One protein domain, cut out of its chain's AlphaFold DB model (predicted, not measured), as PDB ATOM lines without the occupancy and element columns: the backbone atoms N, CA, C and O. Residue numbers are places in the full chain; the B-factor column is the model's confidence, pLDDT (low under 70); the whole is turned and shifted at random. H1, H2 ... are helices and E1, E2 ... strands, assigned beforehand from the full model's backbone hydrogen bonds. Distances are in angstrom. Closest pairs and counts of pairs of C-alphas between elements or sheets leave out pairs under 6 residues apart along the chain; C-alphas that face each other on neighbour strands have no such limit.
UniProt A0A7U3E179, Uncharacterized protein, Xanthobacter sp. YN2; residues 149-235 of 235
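Overview. This is residues 149 to 235 of the 235 residues of an uncharacterized protein of Xanthobacter sp. YN2 (UniProt A0A7U3E179). One twisted sheet of five strands has three helices over one face and its other face bare: H1 covers the edge strand E1, while H2 and H3 follow one another over E3. The printed part has 87 residues with three named helices and five named strands, in the order H1 E1 E2 H2 H3 E3 E4 E5. The sheet runs E1 E2 E3 E4 E5 and is mixed, with E2 and E3 parallel and the other neighbours antiparallel; the class is mixed, helices and strands. It is compact, with a radius of gyration of the C-alphas of 11.8 A, and rounded, spanning 29 by 28 by 22 A.

Arrangement. Start at H1, residues 149 to 164, which is on the sheet, over E1, residues 169 to 174, at a height over the sheet of 7.4 A. It runs along the strands, at 5 degrees to E1 on the local plane; their closest C-alphas, of Gln 159 and Val 171, are 5.1 A apart. E1 and E2, residues 180 to 185, form a hairpin; look for N 172 and O 182, 2.8 A apart. Next come H2, residues 189 to 198, and H3, residues 201 to 207, close but not clearly touching, with the C-alphas of Ile 196 and Pro 202 closest at 7.9 A, at a steep tilt of 53 degrees. Both lie over E3, residues 212 to 216, on the same face as H1; the closest C-alphas of H2 and E3, of Thr 193 and Phe 215, are 6.7 A apart. H3 and E3 are near each other, with 6 pairs of C-alphas within 10 A. E2, H2, H3 and E3 make a strand-helix-strand unit, two parallel strands joined through helices, with a right-handed crossover; N 183 and O 214 are 2.7 A apart. E3, E4, residues 222 to 226, and E5, residues 231 to 234, form a meander, each strand the antiparallel neighbour of the one before; check N 215 and O 223 at 2.8 A, and N 224 and O 233 at 2.8 A. In H1, H2 and H3 every O i to N i+4 pair is within hydrogen-bond range.

Along the chain. Find C-alpha 149 at (36.082, 3.761, 35.067); from there H1 runs 22.6 A to C-alpha 164. E1 measures 15.8 A, E2 16.1 A, H2 13.7 A, H3 9.9 A, E3 and E4 12.8 A each. E5 runs 10.0 A to C-alpha 234 at (24.047, 3.724, 60.812).

Size, cuts and confidence. The two C-alphas farthest apart, of Gln 164 and Thr 229, are 31.2 A apart. The printed part has no cut, and its links are tight. No printed residue is under 70 in pLDDT.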
ATOM      1  N   SER A 149      37.023   3.983  36.174       85.44
ATOM      2  CA  SER A 149      36.082   3.761  35.067       85.44
ATOM      3  C   SER A 149      35.376   2.402  35.166       85.44
ATOM      4  O   SER A 149      34.151   2.321  35.056       85.44
ATOM      5  N   ALA A 150      36.120   1.335  35.471       86.50
ATOM      6  CA  ALA A 150      35.571  -0.008  35.629       86.50
ATOM      7  C   ALA A 150      34.652  -0.120  36.858       86.50
ATOM      8  O   ALA A 150      33.613  -0.784  36.804       86.50
ATOM      9  N   ARG A 151      34.978   0.588  37.950       87.56
ATOM     10  CA  ARG A 151      34.104   0.709  39.128       87.56
ATOM     11  C   ARG A 151      32.794   1.434  38.814       87.56
ATOM     12  O   ARG A 151      31.727   0.959  39.197       87.56
ATOM     13  N   LYS A 152      32.839   2.532  38.054       87.69
ATOM     14  CA  LYS A 152      31.626   3.232  37.590       87.69
ATOM     15  C   LYS A 152      30.774   2.360  36.666       87.69
ATOM     16  O   LYS A 152      29.558   2.301  36.838       87.69
ATOM     17  N   ALA A 153      31.399   1.640  35.735       88.25
ATOM     18  CA  ALA A 153      30.702   0.696  34.864       88.25
ATOM     19  C   ALA A 153      30.035  -0.438  35.662       88.25
ATOM     20  O   ALA A 153      28.910  -0.825  35.358       88.25
ATOM     21  N   PHE A 154      30.685  -0.929  36.724       89.25
ATOM     22  CA  PHE A 154      30.091  -1.907  37.636       89.25
ATOM     23  C   PHE A 154      28.864  -1.369  38.368       89.25
ATOM     24  O   PHE A 154      27.850  -2.059  38.425       89.25
ATOM     25  N   ALA A 155      28.952  -0.153  38.914       90.81
ATOM     26  CA  ALA A 155      27.829   0.489  39.587       90.81
ATOM     27  C   ALA A 155      26.626   0.616  38.644       90.81
ATOM     28  O   ALA A 155      25.528   0.196  38.999       90.81
ATOM     29  N   LYS A 156      26.862   1.077  37.410       92.06
ATOM     30  CA  LYS A 156      25.825   1.173  36.379       92.06
ATOM     31  C   LYS A 156      25.214  -0.191  36.047       92.06
ATOM     32  O   LYS A 156      24.004  -0.345  36.131       92.06
ATOM     33  N   LEU A 157      26.047  -1.202  35.791       91.38
ATOM     34  CA  LEU A 157      25.590  -2.572  35.533       91.38
ATOM     35  C   LEU A 157      24.726  -3.119  36.682       91.38
ATOM     36  O   LEU A 157      23.737  -3.812  36.447       91.38
ATOM     37  N   LYS A 158      25.103  -2.834  37.934       90.94
ATOM     38  CA  LYS A 158      24.321  -3.240  39.105       90.94
ATOM     39  C   LYS A 158      22.991  -2.515  39.167       90.94
ATOM     40  O   LYS A 158      21.987  -3.182  39.381       90.94
ATOM     41  N   GLN A 159      22.977  -1.205  38.938       90.94
ATOM     42  CA  GLN A 159      21.737  -0.443  38.839       90.94
ATOM     43  C   GLN A 159      20.802  -1.048  37.788       90.94
ATOM     44  O   GLN A 159      19.664  -1.363  38.116       90.94
ATOM     45  N   ASP A 160      21.293  -1.281  36.569       89.81
ATOM     46  CA  ASP A 160      20.496  -1.854  35.479       89.81
ATOM     47  C   ASP A 160      19.910  -3.218  35.868       89.81
ATOM     48  O   ASP A 160      18.736  -3.493  35.622       89.81
ATOM     49  N   ASN A 161      20.697  -4.067  36.538       88.19
ATOM     50  CA  ASN A 161      20.215  -5.363  37.004       88.19
ATOM     51  C   ASN A 161      19.142  -5.233  38.094       88.19
ATOM     52  O   ASN A 161      18.154  -5.960  38.055       88.19
ATOM     53  N   PHE A 162      19.288  -4.312  39.046       86.81
ATOM     54  CA  PHE A 162      18.262  -4.086  40.066       86.81
ATOM     55  C   PHE A 162      16.959  -3.561  39.452       86.81
ATOM     56  O   PHE A 162      15.896  -4.113  39.735       86.81
ATOM     57  N   VAL A 163      17.047  -2.601  38.529       86.75
ATOM     58  CA  VAL A 163      15.885  -2.059  37.807       86.75
ATOM     59  C   VAL A 163      15.183  -3.146  36.986       86.75
ATOM     60  O   VAL A 163      13.959  -3.244  37.018       86.75
ATOM     61  N   GLN A 164      15.932  -4.029  36.317       85.62
ATOM     62  CA  GLN A 164      15.362  -5.183  35.600       85.62
ATOM     63  C   GLN A 164      14.614  -6.160  36.516       85.62
ATOM     64  O   GLN A 164      13.674  -6.813  36.072       85.62
ATOM     65  N   ASN A 165      15.006  -6.256  37.789       84.19
ATOM     66  CA  ASN A 165      14.311  -7.058  38.797       84.19
ATOM     67  C   ASN A 165      13.155  -6.294  39.478       84.19
ATOM     68  O   ASN A 165      12.584  -6.792  40.445       84.19
ATOM     69  N   GLY A 166      12.805  -5.095  38.994       82.38
ATOM     70  CA  GLY A 166      11.719  -4.275  39.534       82.38
ATOM     71  C   GLY A 166      12.072  -3.522  40.820       82.38
ATOM     72  O   GLY A 166      11.176  -3.014  41.489       82.38
ATOM     73  N   LEU A 167      13.355  -3.448  41.184       82.31
ATOM     74  CA  LEU A 167      13.824  -2.650  42.314       82.31
ATOM     75  C   LEU A 167      14.144  -1.236  41.826       82.31
ATOM     76  O   LEU A 167      15.137  -1.017  41.130       82.31
ATOM     77  N   ASP A 168      13.305  -0.278  42.214       81.69
ATOM     78  CA  ASP A 168      13.546   1.145  41.979       81.69
ATOM     79  C   ASP A 168      14.598   1.655  42.979       81.69
ATOM     80  O   ASP A 168      14.319   1.925  44.152       81.69
ATOM     81  N   LEU A 169      15.853   1.660  42.531       88.88
ATOM     82  CA  LEU A 169      17.004   2.155  43.278       88.88
ATOM     83  C   LEU A 169      18.061   2.714  42.320       88.88
ATOM     84  O   LEU A 169      18.112   2.364  41.140       88.88
ATOM     85  N   SER A 170      18.938   3.570  42.837       89.75
ATOM     86  CA  SER A 170      20.067   4.121  42.079       89.75
ATOM     87  C   SER A 170      21.391   3.672  42.681       89.75
ATOM     88  O   SER A 170      21.561   3.686  43.899       89.75
ATOM     89  N   VAL A 171      22.335   3.259  41.831       92.12
ATOM     90  CA  VAL A 171      23.663   2.804  42.256       92.12
ATOM     91  C   VAL A 171      24.714   3.670  41.584       92.12
ATOM     92  O   VAL A 171      24.833   3.708  40.362       92.12
ATOM     93  N   THR A 172      25.517   4.357  42.385       92.06
ATOM     94  CA  THR A 172      26.547   5.280  41.906       92.06
ATOM     95  C   THR A 172      27.876   4.987  42.583       92.06
ATOM     96  O   THR A 172      27.927   4.687  43.769       92.06
ATOM     97  N   ALA A 173      28.974   5.051  41.831       91.00
ATOM     98  CA  ALA A 173      30.316   4.965  42.399       91.00
ATOM     99  C   ALA A 173      30.863   6.384  42.609       91.00
ATOM    100  O   ALA A 173      30.977   7.160  41.656       91.00
ATOM    101  N   THR A 174      31.180   6.721  43.855       87.31
ATOM    102  CA  THR A 174      31.622   8.040  44.325       87.31
ATOM    103  C   THR A 174      32.954   7.938  45.085       87.31
ATOM    104  O   THR A 174      33.499   6.847  45.266       87.31
ATOM    105  N   GLY A 175      33.517   9.080  45.493       81.00
ATOM    106  CA  GLY A 175      34.786   9.158  46.225       81.00
ATOM    107  C   GLY A 175      36.036   9.172  45.339       81.00
ATOM    108  O   GLY A 175      35.956   9.113  44.108       81.00
ATOM    109  N   GLU A 176      37.201   9.262  45.986       75.69
ATOM    110  CA  GLU A 176      38.508   9.200  45.326       75.69
ATOM    111  C   GLU A 176      38.634   7.858  44.595       75.69
ATOM    112  O   GLU A 176      38.309   6.799  45.149       75.69
ATOM    113  N   GLU A 177      38.989   7.913  43.310       80.44
ATOM    114  CA  GLU A 177      39.052   6.741  42.433       80.44
ATOM    115  C   GLU A 177      37.724   5.952  42.301       80.44
ATOM    116  O   GLU A 177      37.721   4.810  41.845       80.44
ATOM    117  N   ALA A 178      36.572   6.537  42.656       85.19
ATOM    118  CA  ALA A 178      35.262   5.871  42.661       85.19
ATOM    119  C   ALA A 178      35.193   4.626  43.577       85.19
ATOM    120  O   ALA A 178      34.556   3.630  43.239       85.19
ATOM    121  N   THR A 179      35.891   4.661  44.715       89.56
ATOM    122  CA  THR A 179      36.010   3.539  45.666       89.56
ATOM    123  C   THR A 179      34.839   3.392  46.644       89.56
ATOM    124  O   THR A 179      34.799   2.412  47.395       89.56
ATOM    125  N   VAL A 180      33.870   4.310  46.636       91.88
ATOM    126  CA  VAL A 180      32.662   4.257  47.475       91.88
ATOM    127  C   VAL A 180      31.458   3.921  46.602       91.88
ATOM    128  O   VAL A 180      31.164   4.638  45.651       91.88
ATOM    129  N   LEU A 181      30.746   2.836  46.902       93.25
ATOM    130  CA  LEU A 181      29.529   2.462  46.183       93.25
ATOM    131  C   LEU A 181      28.303   2.959  46.950       93.25
ATOM    132  O   LEU A 181      27.992   2.441  48.016       93.25
ATOM    133  N   THR A 182      27.590   3.931  46.399       93.12
ATOM    134  CA  THR A 182      26.378   4.493  46.994       93.12
ATOM    135  C   THR A 182      25.143   3.890  46.335       93.12
ATOM    136  O   THR A 182      24.969   4.003  45.122       93.12
ATOM    137  N   ILE A 183      24.279   3.272  47.132       93.38
ATOM    138  CA  ILE A 183      23.010   2.669  46.733       93.38
ATOM    139  C   ILE A 183      21.901   3.455  47.424       93.38
ATOM    140  O   ILE A 183      21.779   3.418  48.646       93.38
ATOM    141  N   LYS A 184      21.105   4.189  46.654       92.62
ATOM    142  CA  LYS A 184      19.990   4.976  47.174       92.62
ATOM    143  C   LYS A 184      18.676   4.294  46.824       92.62
ATOM    144  O   LYS A 184      18.411   4.047  45.647       92.62
ATOM    145  N   PHE A 185      17.886   4.006  47.847       90.00
ATOM    146  CA  PHE A 185      16.610   3.314  47.736       90.00
ATOM    147  C   PHE A 185      15.464   4.317  47.678       90.00
ATOM    148  O   PHE A 185      15.539   5.407  48.248       90.00
ATOM    149  N   THR A 186      14.389   3.920  47.007       88.00
ATOM    150  CA  THR A 186      13.110   4.650  47.003       88.00
ATOM    151  C   THR A 186      12.181   4.168  48.135       88.00
ATOM    152  O   THR A 186      11.111   4.725  48.361       88.00
ATOM    153  N   PHE A 187      12.603   3.152  48.893       84.69
ATOM    154  CA  PHE A 187      11.884   2.527  50.006       84.69
ATOM    155  C   PHE A 187      12.823   2.323  51.209       84.69
ATOM    156  O   PHE A 187      14.002   2.652  51.123       84.69
ATOM    157  N   ASP A 188      12.303   1.802  52.324       83.12
ATOM    158  CA  ASP A 188      13.084   1.546  53.545       83.12
ATOM    159  C   ASP A 188      14.252   0.579  53.283       83.12
ATOM    160  O   ASP A 188      14.052  -0.589  52.926       83.12
ATOM    161  N   ALA A 189      15.486   1.057  53.447       82.62
ATOM    162  CA  ALA A 189      16.678   0.290  53.127       82.62
ATOM    163  C   ALA A 189      17.182  -0.560  54.276       82.62
ATOM    164  O   ALA A 189      18.166  -1.262  54.063       82.62
ATOM    165  N   LYS A 190      16.564  -0.586  55.462       85.31
ATOM    166  CA  LYS A 190      17.077  -1.444  56.538       85.31
ATOM    167  C   LYS A 190      17.042  -2.914  56.112       85.31
ATOM    168  O   LYS A 190      18.070  -3.591  56.109       85.31
ATOM    169  N   ALA A 191      15.875  -3.378  55.667       83.94
ATOM    170  CA  ALA A 191      15.697  -4.752  55.201       83.94
ATOM    171  C   ALA A 191      16.492  -5.038  53.913       83.94
ATOM    172  O   ALA A 191      17.085  -6.107  53.766       83.94
ATOM    173  N   ALA A 192      16.547  -4.074  52.986       84.06
ATOM    174  CA  ALA A 192      17.299  -4.232  51.741       84.06
ATOM    175  C   ALA A 192      18.811  -4.284  51.969       84.06
ATOM    176  O   ALA A 192      19.498  -5.081  51.336       84.06
ATOM    177  N   THR A 193      19.328  -3.467  52.885       88.19
ATOM    178  CA  THR A 193      20.743  -3.439  53.251       88.19
ATOM    179  C   THR A 193      21.156  -4.790  53.813       88.19
ATOM    180  O   THR A 193      22.116  -5.378  53.321       88.19
ATOM    181  N   GLU A 194      20.402  -5.343  54.766       87.00
ATOM    182  CA  GLU A 194      20.685  -6.678  55.311       87.00
ATOM    183  C   GLU A 194      20.661  -7.761  54.221       87.00
ATOM    184  O   GLU A 194      21.581  -8.578  54.143       87.00
ATOM    185  N   LEU A 195      19.673  -7.727  53.321       86.00
ATOM    186  CA  LEU A 195      19.573  -8.678  52.211       86.00
ATOM    187  C   LEU A 195      20.753  -8.569  51.232       86.00
ATOM    188  O   LEU A 195      21.311  -9.576  50.796       86.00
ATOM    189  N   ILE A 196      21.154  -7.346  50.887       86.94
ATOM    190  CA  ILE A 196      22.258  -7.090  49.960       86.94
ATOM    191  C   ILE A 196      23.597  -7.497  50.581       86.94
ATOM    192  O   ILE A 196      24.441  -8.072  49.886       86.94
ATOM    193  N   LEU A 197      23.786  -7.241  51.878       89.00
ATOM    194  CA  LEU A 197      24.987  -7.628  52.616       89.00
ATOM    195  C   LEU A 197      25.090  -9.143  52.822       89.00
ATOM    196  O   LEU A 197      26.197  -9.679  52.809       89.00
ATOM    197  N   ALA A 198      23.962  -9.845  52.947       87.25
ATOM    198  CA  ALA A 198      23.929 -11.308  52.953       87.25
ATOM    199  C   ALA A 198      24.261 -11.920  51.575       87.25
ATOM    200  O   ALA A 198      24.630 -13.092  51.479       87.25
ATOM    201  N   GLY A 199      24.129 -11.133  50.505       87.25
ATOM    202  CA  GLY A 199      24.369 -11.554  49.130       87.25
ATOM    203  C   GLY A 199      25.844 -11.543  48.694       87.25
ATOM    204  O   GLY A 199      26.767 -11.323  49.478       87.25
ATOM    205  N   PRO A 200      26.106 -11.751  47.390       88.00
ATOM    206  CA  PRO A 200      27.462 -11.754  46.840       88.00
ATOM    207  C   PRO A 200      28.046 -10.345  46.645       88.00
ATOM    208  O   PRO A 200      29.227 -10.213  46.316       88.00
ATOM    209  N   LEU A 201      27.240  -9.287  46.807       89.12
ATOM    210  CA  LEU A 201      27.639  -7.919  46.481       89.12
ATOM    211  C   LEU A 201      28.867  -7.440  47.278       89.12
ATOM    212  O   LEU A 201      29.778  -6.919  46.633       89.12
ATOM    213  N   PRO A 202      28.976  -7.647  48.609       89.75
ATOM    214  CA  PRO A 202      30.135  -7.175  49.368       89.75
ATOM    215  C   PRO A 202      31.447  -7.785  48.873       89.75
ATOM    216  O   PRO A 202      32.430  -7.072  48.690       89.75
ATOM    217  N   ARG A 203      31.442  -9.086  48.550       88.31
ATOM    218  CA  ARG A 203      32.618  -9.778  47.997       88.31
ATOM    219  C   ARG A 203      32.989  -9.260  46.610       88.31
ATOM    220  O   ARG A 203      34.164  -9.096  46.307       88.31
ATOM    221  N   GLN A 204      31.997  -8.986  45.762       89.06
ATOM    222  CA  GLN A 204      32.234  -8.411  44.434       89.06
ATOM    223  C   GLN A 204      32.790  -6.984  44.522       89.06
ATOM    224  O   GLN A 204      33.611  -6.595  43.695       89.06
ATOM    225  N   CYS A 205      32.365  -6.219  45.529       89.06
ATOM    226  CA  CYS A 205      32.883  -4.883  45.798       89.06
ATOM    227  C   CYS A 205      34.344  -4.939  46.273       89.06
ATOM    228  O   CYS A 205      35.187  -4.232  45.721       89.06
ATOM    229  N   GLU A 206      34.662  -5.841  47.204       89.62
ATOM    230  CA  GLU A 206      36.028  -6.091  47.688       89.62
ATOM    231  C   GLU A 206      36.982  -6.444  46.532       89.62
ATOM    232  O   GLU A 206      38.029  -5.823  46.371       89.62
ATOM    233  N   GLN A 207      36.573  -7.361  45.646       87.81
ATOM    234  CA  GLN A 207      37.370  -7.787  44.485       87.81
ATOM    235  C   GLN A 207      37.653  -6.672  43.471       87.81
ATOM    236  O   GLN A 207      38.611  -6.772  42.710       87.81
ATOM    237  N   ARG A 208      36.827  -5.619  43.436       87.38
ATOM    238  CA  ARG A 208      36.985  -4.467  42.527       87.38
ATOM    239  C   ARG A 208      37.601  -3.242  43.210       87.38
ATOM    240  O   ARG A 208      37.682  -2.168  42.609       87.38
ATOM    241  N   GLY A 209      38.035  -3.395  44.461       88.06
ATOM    242  CA  GLY A 209      38.702  -2.350  45.229       88.06
ATOM    243  C   GLY A 209      37.765  -1.281  45.794       88.06
ATOM    244  O   GLY A 209      38.215  -0.169  46.064       88.06
ATOM    245  N   PHE A 210      36.473  -1.577  45.965       90.88
ATOM    246  CA  PHE A 210      35.594  -0.699  46.735       90.88
ATOM    247  C   PHE A 210      35.915  -0.821  48.226       90.88
ATOM    248  O   PHE A 210      36.080  -1.922  48.749       90.88
ATOM    249  N   ARG A 211      35.984   0.321  48.912       91.56
ATOM    250  CA  ARG A 211      36.299   0.398  50.345       91.56
ATOM    251  C   ARG A 211      35.053   0.491  51.212       91.56
ATOM    252  O   ARG A 211      35.045  -0.021  52.327       91.56
ATOM    253  N   GLN A 212      34.011   1.142  50.704       92.94
ATOM    254  CA  GLN A 212      32.782   1.396  51.448       92.94
ATOM    255  C   GLN A 212      31.563   1.218  50.550       92.94
ATOM    256  O   GLN A 212      31.593   1.574  49.369       92.94
ATOM    257  N   LEU A 213      30.491   0.681  51.127       93.62
ATOM    258  CA  LEU A 213      29.156   0.693  50.546       93.62
ATOM    259  C   LEU A 213      28.281   1.603  51.406       93.62
ATOM    260  O   LEU A 213      28.236   1.445  52.623       93.62
ATOM    261  N   VAL A 214      27.594   2.551  50.785       94.12
ATOM    262  CA  VAL A 214      26.692   3.484  51.458       94.12
ATOM    263  C   VAL A 214      25.284   3.213  50.965       94.12
ATOM    264  O   VAL A 214      25.005   3.352  49.781       94.12
ATOM    265  N   PHE A 215      24.395   2.838  51.868       93.69
ATOM    266  CA  PHE A 215      22.984   2.605  51.612       93.69
ATOM    267  C   PHE A 215      22.216   3.818  52.124       93.69
ATOM    268  O   PHE A 215      22.380   4.178  53.283       93.69
ATOM    269  N   ALA A 216      21.439   4.486  51.277       92.12
ATOM    270  CA  ALA A 216      20.733   5.712  51.641       92.12
ATOM    271  C   ALA A 216      19.230   5.579  51.407       92.12
ATOM    272  O   ALA A 216      18.800   5.170  50.326       92.12
ATOM    273  N   ASP A 217      18.456   5.995  52.400       90.12
ATOM    274  CA  ASP A 217      16.999   5.997  52.368       90.12
ATOM    275  C   ASP A 217      16.393   7.285  51.824       90.12
ATOM    276  O   ASP A 217      17.016   8.352  51.890       90.12
ATOM    277  N   PRO A 218      15.111   7.239  51.414       87.75
ATOM    278  CA  PRO A 218      14.338   8.455  51.186       87.75
ATOM    279  C   PRO A 218      14.119   9.255  52.483       87.75
ATOM    280  O   PRO A 218      13.942  10.468  52.424       87.75
ATOM    281  N   SER A 219      14.175   8.602  53.652       86.62
ATOM    282  CA  SER A 219      14.061   9.227  54.979       86.62
ATOM    283  C   SER A 219      15.286  10.064  55.376       86.62
ATOM    284  O   SER A 219      15.237  10.780  56.373       86.62
ATOM    285  N   GLY A 220      16.385   9.975  54.616       85.00
ATOM    286  CA  GLY A 220      17.663  10.614  54.937       85.00
ATOM    287  C   GLY A 220      18.569   9.784  55.849       85.00
ATOM    288  O   GLY A 220      19.713  10.174  56.063       85.00
ATOM    289  N   THR A 221      18.096   8.633  56.335       90.75
ATOM    290  CA  THR A 221      18.926   7.667  57.069       90.75
ATOM    291  C   THR A 221      19.922   7.011  56.120       90.75
ATOM    292  O   THR A 221      19.591   6.707  54.970       90.75
ATOM    293  N   SER A 222      21.142   6.767  56.589       91.56
ATOM    294  CA  SER A 222      22.147   6.050  55.814       91.56
ATOM    295  C   SER A 222      22.809   4.932  56.608       91.56
ATOM    296  O   SER A 222      23.002   5.020  57.818       91.56
ATOM    297  N   TRP A 223      23.196   3.861  55.924       93.00
ATOM    298  CA  TRP A 223      24.029   2.805  56.480       93.00
ATOM    299  C   TRP A 223      25.319   2.723  55.693       93.00
ATOM    300  O   TRP A 223      25.323   2.577  54.475       93.00
ATOM    301  N   VAL A 224      26.434   2.805  56.399       93.56
ATOM    302  CA  VAL A 224      27.768   2.692  55.832       93.56
ATOM    303  C   VAL A 224      28.312   1.330  56.214       93.56
ATOM    304  O   VAL A 224      28.537   1.044  57.388       93.56
ATOM    305  N   TYR A 225      28.510   0.486  55.213       93.81
ATOM    306  CA  TYR A 225      29.219  -0.769  55.351       93.81
ATOM    307  C   TYR A 225      30.678  -0.574  54.952       93.81
ATOM    308  O   TYR A 225      30.991  -0.261  53.800       93.81
ATOM    309  N   ASP A 226      31.574  -0.769  55.908       92.88
ATOM    310  CA  ASP A 226      33.008  -0.749  55.664       92.88
ATOM    311  C   ASP A 226      33.472  -2.149  55.245       92.88
ATOM    312  O   ASP A 226      33.288  -3.133  55.964       92.88
ATOM    313  N   VAL A 227      34.058  -2.254  54.050       91.00
ATOM    314  CA  VAL A 227      34.421  -3.547  53.454       91.00
ATOM    315  C   VAL A 227      35.593  -4.197  54.193       91.00
ATOM    316  O   VAL A 227      35.633  -5.421  54.310       91.00
ATOM    317  N   ALA A 228      36.521  -3.396  54.725       88.38
ATOM    318  CA  ALA A 228      37.719  -3.890  55.400       88.38
ATOM    319  C   ALA A 228      37.401  -4.458  56.790       88.38
ATOM    320  O   ALA A 228      37.897  -5.518  57.166       88.38
ATOM    321  N   THR A 229      36.549  -3.765  57.545       90.12
ATOM    322  CA  THR A 229      36.145  -4.164  58.904       90.12
ATOM    323  C   THR A 229      34.892  -5.034  58.925       90.12
ATOM    324  O   THR A 229      34.591  -5.645  59.951       90.12
ATOM    325  N   ARG A 230      34.173  -5.116  57.797       89.81
ATOM    326  CA  ARG A 230      32.885  -5.809  57.642       89.81
ATOM    327  C   ARG A 230      31.830  -5.348  58.643       89.81
ATOM    328  O   ARG A 230      30.978  -6.131  59.060       89.81
ATOM    329  N   GLN A 231      31.897  -4.080  59.037       90.62
ATOM    330  CA  GLN A 231      30.955  -3.484  59.973       90.62
ATOM    331  C   GLN A 231      29.946  -2.605  59.250       90.62
ATOM    332  O   GLN A 231      30.296  -1.836  58.355       90.62
ATOM    333  N   LEU A 232      28.692  -2.707  59.688       91.62
ATOM    334  CA  LEU A 232      27.604  -1.838  59.269       91.62
ATOM    335  C   LEU A 232      27.375  -0.771  60.340       91.62
ATOM    336  O   LEU A 232      27.083  -1.099  61.487       91.62
ATOM    337  N   THR A 233      27.489   0.497  59.963       91.75
ATOM    338  CA  THR A 233      27.257   1.644  60.849       91.75
ATOM    339  C   THR A 233      26.096   2.469  60.318       91.75
ATOM    340  O   THR A 233      26.091   2.823  59.144       91.75
ATOM    341  N   GLN A 234      25.130   2.806  61.166       92.12
ATOM    342  CA  GLN A 234      24.047   3.724  60.812       92.12
ATOM    343  C   GLN A 234      24.485   5.180  61.039       92.12
ATOM    344  O   GLN A 234      25.167   5.468  62.024       92.12
ATOM    345  N   ARG A 235      24.115   6.079  60.125       86.00
ATOM    346  CA  ARG A 235      24.378   7.521  60.165       86.00
ATOM    347  C   ARG A 235      23.149   8.320  59.771       86.00
ATOM    348  O   ARG A 235      22.471   7.905  58.800       86.00
TER     349      ARG A 235